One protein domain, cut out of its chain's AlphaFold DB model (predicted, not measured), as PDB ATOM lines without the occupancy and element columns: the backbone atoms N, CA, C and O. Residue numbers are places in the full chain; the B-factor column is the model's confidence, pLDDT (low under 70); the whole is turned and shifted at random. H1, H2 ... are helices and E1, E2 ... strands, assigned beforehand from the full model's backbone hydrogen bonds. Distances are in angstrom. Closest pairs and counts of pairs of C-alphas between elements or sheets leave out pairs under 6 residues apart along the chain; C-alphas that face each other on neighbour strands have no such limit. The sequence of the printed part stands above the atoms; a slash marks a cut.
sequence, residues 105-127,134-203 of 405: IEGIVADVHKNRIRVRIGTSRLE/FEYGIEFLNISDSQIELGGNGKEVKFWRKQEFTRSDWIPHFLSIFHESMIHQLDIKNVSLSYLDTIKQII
ATOM      1  N   ILE A 105    -110.343 -79.666   0.363       91.00
ATOM      2  CA  ILE A 105    -109.141 -80.184   1.011       91.00
ATOM      3  C   ILE A 105    -109.443 -80.378   2.498       91.00
ATOM      4  O   ILE A 105    -110.347 -79.749   3.038       91.00
ATOM      5  N   GLU A 106    -108.694 -81.246   3.170       89.50
ATOM      6  CA  GLU A 106    -108.846 -81.452   4.622       89.50
ATOM      7  C   GLU A 106    -108.226 -80.310   5.423       89.50
ATOM      8  O   GLU A 106    -108.597 -80.052   6.565       89.50
ATOM      9  N   GLY A 107    -107.235 -79.656   4.821       90.19
ATOM     10  CA  GLY A 107    -106.623 -78.468   5.364       90.19
ATOM     11  C   GLY A 107    -105.189 -78.265   4.910       90.19
ATOM     12  O   GLY A 107    -104.575 -79.085   4.222       90.19
ATOM     13  N   ILE A 108    -104.643 -77.128   5.322       91.38
ATOM     14  CA  ILE A 108    -103.254 -76.745   5.079       91.38
ATOM     15  C   ILE A 108    -102.537 -76.719   6.421       91.38
ATOM     16  O   ILE A 108    -102.981 -76.043   7.342       91.38
ATOM     17  N   VAL A 109    -101.414 -77.416   6.531       90.94
ATOM     18  CA  VAL A 109    -100.556 -77.458   7.718       90.94
ATOM     19  C   VAL A 109     -99.200 -76.866   7.367       90.94
ATOM     20  O   VAL A 109     -98.680 -77.100   6.280       90.94
ATOM     21  N   ALA A 110     -98.614 -76.093   8.274       91.00
ATOM     22  CA  ALA A 110     -97.269 -75.562   8.127       91.00
ATOM     23  C   ALA A 110     -96.381 -76.017   9.287       91.00
ATOM     24  O   ALA A 110     -96.737 -75.865  10.449       91.00
ATOM     25  N   ASP A 111     -95.193 -76.515   8.977       90.06
ATOM     26  CA  ASP A 111     -94.174 -76.845   9.966       90.06
ATOM     27  C   ASP A 111     -92.951 -75.965   9.724       90.06
ATOM     28  O   ASP A 111     -92.437 -75.879   8.608       90.06
ATOM     29  N   VAL A 112     -92.444 -75.318  10.767       88.81
ATOM     30  CA  VAL A 112     -91.226 -74.523  10.692       88.81
ATOM     31  C   VAL A 112     -90.132 -75.193  11.495       88.81
ATOM     32  O   VAL A 112     -90.198 -75.275  12.721       88.81
ATOM     33  N   HIS A 113     -89.100 -75.657  10.793       86.94
ATOM     34  CA  HIS A 113     -87.978 -76.359  11.394       86.94
ATOM     35  C   HIS A 113     -86.644 -75.899  10.823       86.94
ATOM     36  O   HIS A 113     -86.478 -75.867   9.605       86.94
ATOM     37  N   LYS A 114     -85.675 -75.563  11.689       86.50
ATOM     38  CA  LYS A 114     -84.321 -75.125  11.285       86.50
ATOM     39  C   LYS A 114     -84.351 -74.032  10.206       86.50
ATOM     40  O   LYS A 114     -83.659 -74.125   9.196       86.50
ATOM     41  N   ASN A 115     -85.187 -73.014  10.409       82.00
ATOM     42  CA  ASN A 115     -85.373 -71.901   9.471       82.00
ATOM     43  C   ASN A 115     -85.843 -72.332   8.065       82.00
ATOM     44  O   ASN A 115     -85.555 -71.673   7.067       82.00
ATOM     45  N   ARG A 116     -86.588 -73.437   7.974       84.00
ATOM     46  CA  ARG A 116     -87.294 -73.877   6.766       84.00
ATOM     47  C   ARG A 116     -88.777 -73.964   7.061       84.00
ATOM     48  O   ARG A 116     -89.151 -74.387   8.149       84.00
ATOM     49  N   ILE A 117     -89.591 -73.539   6.102       87.44
ATOM     50  CA  ILE A 117     -91.046 -73.662   6.173       87.44
ATOM     51  C   ILE A 117     -91.423 -74.816   5.265       87.44
ATOM     52  O   ILE A 117     -91.127 -74.785   4.069       87.44
ATOM     53  N   ARG A 118     -92.060 -75.810   5.865       89.44
ATOM     54  CA  ARG A 118     -92.688 -76.928   5.195       89.44
ATOM     55  C   ARG A 118     -94.186 -76.689   5.186       89.44
ATOM     56  O   ARG A 118     -94.740 -76.332   6.218       89.44
ATOM     57  N   VAL A 119     -94.836 -76.871   4.044       90.12
ATOM     58  CA  VAL A 119     -96.298 -76.771   3.937       90.12
ATOM     59  C   VAL A 119     -96.836 -78.102   3.451       90.12
ATOM     60  O   VAL A 119     -96.311 -78.672   2.498       90.12
ATOM     61  N   ARG A 120     -97.865 -78.609   4.117       90.50
ATOM     62  CA  ARG A 120     -98.547 -79.854   3.791       90.50
ATOM     63  C   ARG A 120    -100.009 -79.553   3.490       90.50
ATOM     64  O   ARG A 120    -100.646 -78.829   4.247       90.50
ATOM     65  N   ILE A 121    -100.526 -80.079   2.385       90.69
ATOM     66  CA  ILE A 121    -101.943 -79.944   2.013       90.69
ATOM     67  C   ILE A 121    -102.573 -81.329   2.117       90.69
ATOM     68  O   ILE A 121    -102.180 -82.242   1.386       90.69
ATOM     69  N   GLY A 122    -103.493 -81.486   3.068       88.88
ATOM     70  CA  GLY A 122    -104.264 -82.710   3.267       88.88
ATOM     71  C   GLY A 122    -105.377 -82.787   2.232       88.88
ATOM     72  O   GLY A 122    -106.076 -81.804   1.992       88.88
ATOM     73  N   THR A 123    -105.524 -83.931   1.582       84.44
ATOM     74  CA  THR A 123    -106.579 -84.170   0.594       84.44
ATOM     75  C   THR A 123    -107.332 -85.399   1.042       84.44
ATOM     76  O   THR A 123    -106.694 -86.433   1.228       84.44
ATOM     77  N   SER A 124    -108.650 -85.304   1.165       73.25
ATOM     78  CA  SER A 124    -109.478 -86.442   1.530       73.25
ATOM     79  C   SER A 124    -109.413 -87.474   0.415       73.25
ATOM     80  O   SER A 124    -109.993 -87.325  -0.661       73.25
ATOM     81  N   ARG A 125    -108.649 -88.536   0.654       61.12
ATOM     82  CA  ARG A 125    -108.868 -89.799  -0.031       61.12
ATOM     83  C   ARG A 125    -109.659 -90.659   0.930       61.12
ATOM     84  O   ARG A 125    -109.160 -91.035   1.983       61.12
ATOM     85  N   LEU A 126    -110.905 -90.927   0.556       52.44
ATOM     86  CA  LEU A 126    -111.710 -91.997   1.127       52.44
ATOM     87  C   LEU A 126    -111.019 -93.326   0.789       52.44
ATOM     88  O   LEU A 126    -111.407 -94.007  -0.154       52.44
ATOM     89  N   GLU A 127    -109.938 -93.664   1.483       53.25
ATOM     90  CA  GLU A 127    -109.495 -95.050   1.538       53.25
ATOM     91  C   GLU A 127    -110.259 -95.692   2.695       53.25
ATOM     92  O   GLU A 127    -110.082 -95.331   3.854       53.25
ATOM     93  N   PHE A 134    -103.167 -89.553   8.505       55.84
ATOM     94  CA  PHE A 134    -103.306 -88.415   7.599       55.84
ATOM     95  C   PHE A 134    -102.180 -88.473   6.563       55.84
ATOM     96  O   PHE A 134    -101.063 -88.002   6.812       55.84
ATOM     97  N   GLU A 135    -102.449 -89.080   5.412       55.91
ATOM     98  CA  GLU A 135    -101.526 -89.057   4.295       55.91
ATOM     99  C   GLU A 135    -101.661 -87.691   3.623       55.91
ATOM    100  O   GLU A 135    -102.545 -87.426   2.810       55.91
ATOM    101  N   TYR A 136    -100.792 -86.763   4.018       63.34
ATOM    102  CA  TYR A 136    -100.713 -85.463   3.367       63.34
ATOM    103  C   TYR A 136    -100.264 -85.665   1.918       63.34
ATOM    104  O   TYR A 136     -99.097 -85.951   1.653       63.34
ATOM    105  N   GLY A 137    -101.189 -85.494   0.971       65.81
ATOM    106  CA  GLY A 137    -100.951 -85.791  -0.444       65.81
ATOM    107  C   GLY A 137     -99.895 -84.902  -1.115       65.81
ATOM    108  O   GLY A 137     -99.346 -85.261  -2.167       65.81
ATOM    109  N   ILE A 138     -99.587 -83.735  -0.535       78.44
ATOM    110  CA  ILE A 138     -98.575 -82.805  -1.052       78.44
ATOM    111  C   ILE A 138     -97.748 -82.234   0.092       78.44
ATOM    112  O   ILE A 138     -98.283 -81.565   0.975       78.44
ATOM    113  N   GLU A 139     -96.434 -82.436   0.020       80.88
ATOM    114  CA  GLU A 139     -95.456 -81.827   0.914       80.88
ATOM    115  C   GLU A 139     -94.572 -80.851   0.132       80.88
ATOM    116  O   GLU A 139     -93.959 -81.197  -0.875       80.88
ATOM    117  N   PHE A 140     -94.489 -79.618   0.614       79.94
ATOM    118  CA  PHE A 140     -93.554 -78.608   0.147       79.94
ATOM    119  C   PHE A 140     -92.427 -78.515   1.165       79.94
ATOM    120  O   PHE A 140     -92.660 -78.080   2.289       79.94
ATOM    121  N   LEU A 141     -91.221 -78.956   0.812       74.44
ATOM    122  CA  LEU A 141     -90.104 -79.111   1.752       74.44
ATOM    123  C   LEU A 141     -89.391 -77.794   2.057       74.44
ATOM    124  O   LEU A 141     -88.871 -77.605   3.161       74.44
ATOM    125  N   ASN A 142     -89.348 -76.895   1.075       75.50
ATOM    126  CA  ASN A 142     -88.670 -75.621   1.201       75.50
ATOM    127  C   ASN A 142     -89.321 -74.568   0.305       75.50
ATOM    128  O   ASN A 142     -89.341 -74.700  -0.919       75.50
ATOM    129  N   ILE A 143     -89.828 -73.510   0.932       75.50
ATOM    130  CA  ILE A 143     -90.304 -72.312   0.242       75.50
ATOM    131  C   ILE A 143     -89.158 -71.303   0.222       75.50
ATOM    132  O   ILE A 143     -88.788 -70.769   1.274       75.50
ATOM    133  N   SER A 144     -88.607 -71.060  -0.966       76.31
ATOM    134  CA  SER A 144     -87.745 -69.912  -1.269       76.31
ATOM    135  C   SER A 144     -88.562 -68.850  -2.011       76.31
ATOM    136  O   SER A 144     -89.749 -69.063  -2.245       76.31
ATOM    137  N   ASP A 145     -87.962 -67.713  -2.366       80.00
ATOM    138  CA  ASP A 145     -88.707 -66.622  -3.002       80.00
ATOM    139  C   ASP A 145     -89.421 -67.076  -4.277       80.00
ATOM    140  O   ASP A 145     -90.638 -67.246  -4.289       80.00
ATOM    141  N   SER A 146     -88.659 -67.390  -5.321       82.25
ATOM    142  CA  SER A 146     -89.224 -67.742  -6.625       82.25
ATOM    143  C   SER A 146     -89.413 -69.243  -6.838       82.25
ATOM    144  O   SER A 146     -89.840 -69.638  -7.926       82.25
ATOM    145  N   GLN A 147     -89.072 -70.091  -5.857       85.56
ATOM    146  CA  GLN A 147     -89.084 -71.548  -6.022       85.56
ATOM    147  C   GLN A 147     -89.618 -72.291  -4.798       85.56
ATOM    148  O   GLN A 147     -89.273 -71.966  -3.658       85.56
ATOM    149  N   ILE A 148     -90.372 -73.357  -5.053       87.31
ATOM    150  CA  ILE A 148     -90.772 -74.334  -4.047       87.31
ATOM    151  C   ILE A 148     -90.250 -75.713  -4.414       87.31
ATOM    152  O   ILE A 148     -90.404 -76.172  -5.544       87.31
ATOM    153  N   GLU A 149     -89.690 -76.378  -3.412       88.19
ATOM    154  CA  GLU A 149     -89.291 -77.776  -3.451       88.19
ATOM    155  C   GLU A 149     -90.458 -78.697  -3.061       88.19
ATOM    156  O   GLU A 149     -91.041 -78.542  -1.987       88.19
ATOM    157  N   LEU A 150     -90.786 -79.666  -3.914       83.19
ATOM    158  CA  LEU A 150     -91.811 -80.681  -3.673       83.19
ATOM    159  C   LEU A 150     -91.176 -81.948  -3.097       83.19
ATOM    160  O   LEU A 150     -90.312 -82.555  -3.731       83.19
ATOM    161  N   GLY A 151     -91.656 -82.371  -1.930       75.62
ATOM    162  CA  GLY A 151     -91.359 -83.673  -1.350       75.62
ATOM    163  C   GLY A 151     -92.178 -84.767  -2.028       75.62
ATOM    164  O   GLY A 151     -93.407 -84.704  -2.086       75.62
ATOM    165  N   GLY A 152     -91.490 -85.772  -2.569       67.56
ATOM    166  CA  GLY A 152     -92.079 -87.042  -2.983       67.56
ATOM    167  C   GLY A 152     -91.451 -88.189  -2.197       67.56
ATOM    168  O   GLY A 152     -90.263 -88.136  -1.883       67.56
ATOM    169  N   ASN A 153     -92.222 -89.247  -1.929       58.12
ATOM    170  CA  ASN A 153     -91.816 -90.435  -1.158       58.12
ATOM    171  C   ASN A 153     -90.688 -91.284  -1.802       58.12
ATOM    172  O   ASN A 153     -90.462 -92.420  -1.395       58.12
ATOM    173  N   GLY A 154     -89.943 -90.772  -2.789       55.72
ATOM    174  CA  GLY A 154     -88.834 -91.506  -3.393       55.72
ATOM    175  C   GLY A 154     -88.133 -90.789  -4.548       55.72
ATOM    176  O   GLY A 154     -88.640 -90.746  -5.663       55.72
ATOM    177  N   LYS A 155     -86.908 -90.330  -4.265       56.78
ATOM    178  CA  LYS A 155     -85.773 -90.009  -5.160       56.78
ATOM    179  C   LYS A 155     -85.798 -88.748  -6.028       56.78
ATOM    180  O   LYS A 155     -84.713 -88.223  -6.258       56.78
ATOM    181  N   GLU A 156     -86.940 -88.215  -6.449       65.50
ATOM    182  CA  GLU A 156     -86.938 -87.005  -7.289       65.50
ATOM    183  C   GLU A 156     -87.505 -85.779  -6.584       65.50
ATOM    184  O   GLU A 156     -88.699 -85.674  -6.304       65.50
ATOM    185  N   VAL A 157     -86.617 -84.815  -6.345       69.94
ATOM    186  CA  VAL A 157     -86.979 -83.476  -5.897       69.94
ATOM    187  C   VAL A 157     -87.446 -82.677  -7.111       69.94
ATOM    188  O   VAL A 157     -86.659 -82.382  -8.012       69.94
ATOM    189  N   LYS A 158     -88.732 -82.317  -7.142       79.31
ATOM    190  CA  LYS A 158     -89.292 -81.444  -8.183       79.31
ATOM    191  C   LYS A 158     -89.347 -80.007  -7.676       79.31
ATOM    192  O   LYS A 158     -89.706 -79.764  -6.528       79.31
ATOM    193  N   PHE A 159     -89.029 -79.054  -8.548       82.94
ATOM    194  CA  PHE A 159     -89.101 -77.630  -8.231       82.94
ATOM    195  C   PHE A 159     -90.205 -76.961  -9.041       82.94
ATOM    196  O   PHE A 159     -90.238 -77.067 -10.266       82.94
ATOM    197  N   TRP A 160     -91.076 -76.223  -8.363       84.56
ATOM    198  CA  TRP A 160     -91.970 -75.268  -9.011       84.56
ATOM    199  C   TRP A 160     -91.374 -73.877  -8.922       84.56
ATOM    200  O   TRP A 160     -90.826 -73.509  -7.885       84.56
ATOM    201  N   ARG A 161     -91.464 -73.109 -10.011       84.44
ATOM    202  CA  ARG A 161     -90.896 -71.762 -10.089       84.44
ATOM    203  C   ARG A 161     -91.928 -70.754 -10.561       84.44
ATOM    204  O   ARG A 161     -92.623 -70.995 -11.543       84.44
ATOM    205  N   LYS A 162     -91.973 -69.603  -9.896       88.06
ATOM    206  CA  LYS A 162     -92.715 -68.425 -10.343       88.06
ATOM    207  C   LYS A 162     -91.920 -67.176  -9.979       88.06
ATOM    208  O   LYS A 162     -91.795 -66.847  -8.811       88.06
ATOM    209  N   GLN A 163     -91.353 -66.505 -10.983       85.19
ATOM    210  CA  GLN A 163     -90.413 -65.393 -10.770       85.19
ATOM    211  C   GLN A 163     -91.038 -64.193 -10.053       85.19
ATOM    212  O   GLN A 163     -90.353 -63.506  -9.308       85.19
ATOM    213  N   GLU A 164     -92.333 -63.965 -10.264       89.25
ATOM    214  CA  GLU A 164     -93.086 -62.884  -9.623       89.25
ATOM    215  C   GLU A 164     -93.436 -63.182  -8.161       89.25
ATOM    216  O   GLU A 164     -93.939 -62.301  -7.474       89.25
ATOM    217  N   PHE A 165     -93.240 -64.424  -7.702       87.88
ATOM    218  CA  PHE A 165     -93.530 -64.786  -6.323       87.88
ATOM    219  C   PHE A 165     -92.313 -64.516  -5.448       87.88
ATOM    220  O   PHE A 165     -91.173 -64.846  -5.780       87.88
ATOM    221  N   THR A 166     -92.605 -63.929  -4.301       88.44
ATOM    222  CA  THR A 166     -91.765 -63.890  -3.118       88.44
ATOM    223  C   THR A 166     -92.163 -65.022  -2.183       88.44
ATOM    224  O   THR A 166     -93.222 -65.648  -2.311       88.44
ATOM    225  N   ARG A 167     -91.347 -65.251  -1.156       83.44
ATOM    226  CA  ARG A 167     -91.635 -66.269  -0.151       83.44
ATOM    227  C   ARG A 167     -92.992 -66.079   0.533       83.44
ATOM    228  O   ARG A 167     -93.641 -67.064   0.882       83.44
ATOM    229  N   SER A 168     -93.425 -64.830   0.704       86.75
ATOM    230  CA  SER A 168     -94.715 -64.469   1.297       86.75
ATOM    231  C   SER A 168     -95.917 -64.678   0.376       86.75
ATOM    232  O   SER A 168     -97.037 -64.647   0.872       86.75
ATOM    233  N   ASP A 169     -95.729 -64.926  -0.924       90.31
ATOM    234  CA  ASP A 169     -96.844 -65.073  -1.872       90.31
ATOM    235  C   ASP A 169     -97.390 -66.501  -1.949       90.31
ATOM    236  O   ASP A 169     -98.566 -66.718  -2.252       90.31
ATOM    237  N   TRP A 170     -96.558 -67.492  -1.633       90.81
ATOM    238  CA  TRP A 170     -96.891 -68.904  -1.807       90.81
ATOM    239  C   TRP A 170     -98.050 -69.381  -0.932       90.81
ATOM    240  O   TRP A 170     -98.986 -70.008  -1.426       90.81
ATOM    241  N   ILE A 171     -98.022 -69.059   0.360       90.44
ATOM    242  CA  ILE A 171     -99.076 -69.465   1.298       90.44
ATOM    243  C   ILE A 171    -100.408 -68.780   0.962       90.44
ATOM    244  O   ILE A 171    -101.401 -69.492   0.803       90.44
ATOM    245  N   PRO A 172    -100.472 -67.446   0.770       91.44
ATOM    246  CA  PRO A 172    -101.681 -66.782   0.284       91.44
ATOM    247  C   PRO A 172    -102.192 -67.343  -1.041       91.44
ATOM    248  O   PRO A 172    -103.402 -67.396  -1.262       91.44
ATOM    249  N   HIS A 173    -101.295 -67.773  -1.932       93.31
ATOM    250  CA  HIS A 173    -101.693 -68.412  -3.177       93.31
ATOM    251  C   HIS A 173    -102.415 -69.739  -2.931       93.31
ATOM    252  O   HIS A 173    -103.510 -69.900  -3.465       93.31
ATOM    253  N   PHE A 174    -101.872 -70.632  -2.094       92.81
ATOM    254  CA  PHE A 174    -102.532 -71.897  -1.743       92.81
ATOM    255  C   PHE A 174    -103.872 -71.676  -1.043       92.81
ATOM    256  O   PHE A 174    -104.877 -72.255  -1.448       92.81
ATOM    257  N   LEU A 175    -103.909 -70.769  -0.066       92.38
ATOM    258  CA  LEU A 175    -105.148 -70.397   0.615       92.38
ATOM    259  C   LEU A 175    -106.208 -69.919  -0.392       92.38
ATOM    260  O   LEU A 175    -107.345 -70.378  -0.399       92.38
ATOM    261  N   SER A 176    -105.806 -69.057  -1.330       94.62
ATOM    262  CA  SER A 176    -106.710 -68.488  -2.329       94.62
ATOM    263  C   SER A 176    -107.298 -69.502  -3.312       94.62
ATOM    264  O   SER A 176    -108.381 -69.225  -3.832       94.62
ATOM    265  N   ILE A 177    -106.577 -70.564  -3.680       95.31
ATOM    266  CA  ILE A 177    -107.044 -71.521  -4.700       95.31
ATOM    267  C   ILE A 177    -107.943 -72.608  -4.110       95.31
ATOM    268  O   ILE A 177    -108.791 -73.116  -4.832       95.31
ATOM    269  N   PHE A 178    -107.800 -72.905  -2.816       93.50
ATOM    270  CA  PHE A 178    -108.628 -73.877  -2.094       93.50
ATOM    271  C   PHE A 178    -109.734 -73.223  -1.255       93.50
ATOM    272  O   PHE A 178    -110.378 -73.890  -0.462       93.50
ATOM    273  N   HIS A 179    -109.954 -71.913  -1.426       92.00
ATOM    274  CA  HIS A 179    -110.895 -71.108  -0.627       92.00
ATOM    275  C   HIS A 179    -110.673 -71.193   0.881       92.00
ATOM    276  O   HIS A 179    -111.574 -70.916   1.672       92.00
ATOM    277  N   GLU A 180    -109.444 -71.487   1.280       89.38
ATOM    278  CA  GLU A 180    -109.072 -71.497   2.675       89.38
ATOM    279  C   GLU A 180    -108.836 -70.084   3.176       89.38
ATOM    280  O   GLU A 180    -108.187 -69.247   2.541       89.38
ATOM    281  N   SER A 181    -109.344 -69.822   4.370       84.19
ATOM    282  CA  SER A 181    -109.114 -68.546   5.041       84.19
ATOM    283  C   SER A 181    -107.827 -68.552   5.871       84.19
ATOM    284  O   SER A 181    -107.294 -67.480   6.173       84.19
ATOM    285  N   MET A 182    -107.319 -69.737   6.234       85.25
ATOM    286  CA  MET A 182    -106.183 -69.893   7.140       85.25
ATOM    287  C   MET A 182    -105.472 -71.247   7.012       85.25
ATOM    288  O   MET A 182    -105.992 -72.212   6.459       85.25
ATOM    289  N   ILE A 183    -104.268 -71.318   7.580       88.56
ATOM    290  CA  ILE A 183    -103.576 -72.584   7.837       88.56
ATOM    291  C   ILE A 183    -104.215 -73.229   9.075       88.56
ATOM    292  O   ILE A 183    -104.409 -72.561  10.090       88.56
ATOM    293  N   HIS A 184    -104.522 -74.518   8.990       89.31
ATOM    294  CA  HIS A 184    -105.196 -75.302  10.025       89.31
ATOM    295  C   HIS A 184    -104.292 -75.581  11.225       89.31
ATOM    296  O   HIS A 184    -104.734 -75.537  12.371       89.31
ATOM    297  N   GLN A 185    -103.011 -75.837  10.971       87.38
ATOM    298  CA  GLN A 185    -102.032 -76.115  12.014       87.38
ATOM    299  C   GLN A 185    -100.689 -75.482  11.669       87.38
ATOM    300  O   GLN A 185    -100.222 -75.571  10.535       87.38
ATOM    301  N   LEU A 186    -100.053 -74.875  12.672       89.56
ATOM    302  CA  LEU A 186     -98.675 -74.407  12.600       89.56
ATOM    303  C   LEU A 186     -97.854 -75.002  13.729       89.56
ATOM    304  O   LEU A 186     -98.129 -74.751  14.900       89.56
ATOM    305  N   ASP A 187     -96.815 -75.731  13.358       86.75
ATOM    306  CA  ASP A 187     -95.825 -76.257  14.285       86.75
ATOM    307  C   ASP A 187     -94.509 -75.486  14.121       86.75
ATOM    308  O   ASP A 187     -94.017 -75.317  13.008       86.75
ATOM    309  N   ILE A 188     -93.922 -74.993  15.212       88.06
ATOM    310  CA  ILE A 188     -92.646 -74.266  15.193       88.06
ATOM    311  C   ILE A 188     -91.669 -74.988  16.114       88.06
ATOM    312  O   ILE A 188     -91.822 -74.987  17.335       88.06
ATOM    313  N   LYS A 189     -90.612 -75.561  15.533       86.06
ATOM    314  CA  LYS A 189     -89.606 -76.360  16.245       86.06
ATOM    315  C   LYS A 189     -88.196 -75.924  15.872       86.06
ATOM    316  O   LYS A 189     -87.817 -75.979  14.708       86.06
ATOM    317  N   ASN A 190     -87.356 -75.617  16.859       84.69
ATOM    318  CA  ASN A 190     -85.928 -75.316  16.660       84.69
ATOM    319  C   ASN A 190     -85.679 -74.172  15.658       84.69
ATOM    320  O   ASN A 190     -84.951 -74.331  14.676       84.69
ATOM    321  N   VAL A 191     -86.311 -73.024  15.901       80.50
ATOM    322  CA  VAL A 191     -86.206 -71.812  15.077       80.50
ATOM    323  C   VAL A 191     -85.494 -70.706  15.862       80.50
ATOM    324  O   VAL A 191     -85.684 -70.597  17.074       80.50
ATOM    325  N   SER A 192     -84.662 -69.892  15.201       82.38
ATOM    326  CA  SER A 192     -84.041 -68.726  15.847       82.38
ATOM    327  C   SER A 192     -85.047 -67.588  16.044       82.38
ATOM    328  O   SER A 192     -85.946 -67.393  15.230       82.38
ATOM    329  N   LEU A 193     -84.873 -66.784  17.100       75.06
ATOM    330  CA  LEU A 193     -85.761 -65.647  17.389       75.06
ATOM    331  C   LEU A 193     -85.883 -64.677  16.203       75.06
ATOM    332  O   LEU A 193     -86.989 -64.268  15.874       75.06
ATOM    333  N   SER A 194     -84.774 -64.385  15.514       79.75
ATOM    334  CA  SER A 194     -84.753 -63.507  14.335       79.75
ATOM    335  C   SER A 194     -85.620 -64.019  13.183       79.75
ATOM    336  O   SER A 194     -86.158 -63.243  12.403       79.75
ATOM    337  N   TYR A 195     -85.759 -65.339  13.064       82.69
ATOM    338  CA  TYR A 195     -86.507 -65.970  11.990       82.69
ATOM    339  C   TYR A 195     -88.012 -66.033  12.294       82.69
ATOM    340  O   TYR A 195     -88.820 -66.150  11.374       82.69
ATOM    341  N   LEU A 196     -88.421 -65.895  13.562       80.56
ATOM    342  CA  LEU A 196     -89.842 -65.812  13.921       80.56
ATOM    343  C   LEU A 196     -90.523 -64.595  13.289       80.56
ATOM    344  O   LEU A 196     -91.679 -64.692  12.884       80.56
ATOM    345  N   ASP A 197     -89.820 -63.471  13.158       79.81
ATOM    346  CA  ASP A 197     -90.374 -62.288  12.495       79.81
ATOM    347  C   ASP A 197     -90.547 -62.513  10.988       79.81
ATOM    348  O   ASP A 197     -91.557 -62.106  10.414       79.81
ATOM    349  N   THR A 198     -89.646 -63.277  10.366       82.44
ATOM    350  CA  THR A 198     -89.812 -63.752   8.988       82.44
ATOM    351  C   THR A 198     -91.039 -64.663   8.847       82.44
ATOM    352  O   THR A 198     -91.804 -64.513   7.898       82.44
ATOM    353  N   ILE A 199     -91.292 -65.569   9.804       84.62
ATOM    354  CA  ILE A 199     -92.503 -66.416   9.792       84.62
ATOM    355  C   ILE A 199     -93.766 -65.560   9.874       84.62
ATOM    356  O   ILE A 199     -94.704 -65.812   9.123       84.62
ATOM    357  N   LYS A 200     -93.792 -64.538  10.738       83.06
ATOM    358  CA  LYS A 200     -94.945 -63.627  10.853       83.06
ATOM    359  C   LYS A 200     -95.253 -62.919   9.532       83.06
ATOM    360  O   LYS A 200     -96.419 -62.706   9.224       83.06
ATOM    361  N   GLN A 201     -94.225 -62.558   8.763       81.25
ATOM    362  CA  GLN A 201     -94.393 -61.929   7.450       81.25
ATOM    363  C   GLN A 201     -94.890 -62.920   6.388       81.25
ATOM    364  O   GLN A 201     -95.736 -62.569   5.569       81.25
ATOM    365  N   ILE A 202     -94.389 -64.158   6.404       81.25
ATOM    366  CA  ILE A 202     -94.720 -65.187   5.402       81.25
ATOM    367  C   ILE A 202     -96.087 -65.820   5.652       81.25
ATOM    368  O   ILE A 202     -96.771 -66.207   4.704       81.25
ATOM    369  N   ILE A 203     -96.493 -65.926   6.916       80.12
ATOM    370  CA  ILE A 203     -97.773 -66.499   7.317       80.12
ATOM    371  C   ILE A 203     -98.641 -65.401   7.938       80.12
ATOM    372  O   ILE A 203     -98.818 -65.353   9.157       80.12
TER     373      ILE A 203
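This is residues 105 to 127 and 134 to 203 of the 405 residues of an uncharacterized protein of Caenorhabditis nigoni (UniProt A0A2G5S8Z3). One strongly twisted sheet of six strands forms a wall, with the short helix H1 over one face, running along E2, while the last helix, H2, only grazes the sheet with its residues 195 to 202. Across the wall the order is E5, E4, E3, E2, E1, E6, and the sheet is mixed, with E6 parallel to E1 and the other neighbours antiparallel. The printed part has 93 residues with six named strands and two named helices, in the order E1 E2 E3 E4 E5 H1 E6 H2, of mixed class. It is compact, with a radius of gyration of the C-alphas of 13.2 A, yet elongated in outline, spanning 42 by 26 by 26 A.

E1, residues 107 to 113, begins at C-alpha 107 (-106.623, -78.468, 5.364) and is 19.7 A long. E2, residues 116 to 122, measures 19.4 A. After the cut come E3, residues 138 to 143, 13.4 A, E4, residues 147 to 151, 13.2 A, and E5, residues 158 to 161, 10.0 A. H1, residues 170 to 177, is 10.9 A long and begins at C-alpha 170 (-96.891, -68.904, -1.807). E6, residues 185 to 189, measures 13.1 A. H2, residues 193 to 202, is 15.0 A long and ends at C-alpha 202 (-94.720, -65.187, 5.402).

E1 and E2 form a hairpin, with N 111 and O 118 2.8 A apart, within hydrogen-bond range. E3 is antiparallel to E2, with N 140 and O 119 at 2.8 A. E3, E4 and E5 form a meander, each strand the antiparallel neighbour of the one before, with N 149 and O 142 at 3.0 A and N 150 and O 158 at 2.8 A. E5 is an edge strand. H1 is on the sheet at a height of 8.2 A, over E2, at 4 degrees to it on the local plane; the closest C-alphas of H1 and E3 are those of Trp 170 and Ile 143, 7.7 A apart. E6, the other edge strand, is parallel to E1 at 8 degrees, with N 112 and O 187 at 2.7 A. H1 and H2 are close but not clearly touching, their closest C-alphas being those of Ile 171 and Ile 202, 7.4 A apart, at a shallow tilt of 30 degrees, the same way. Every O i to N i+4 pair of H1 is within hydrogen-bond range, and 4 of 6 in H2.

The two C-alphas farthest apart are those of Glu 127 and Ser 194, 42.1 A. Residues 128 to 133 are not printed, and C-alphas 127 and 134 are 10.9 A apart across this cut. Of the links that are printed whole, none is long. The mean pLDDT of the printed part is 82.1, and it is under 70 at residues 125 to 127, 134 to 137 and 152 to 157.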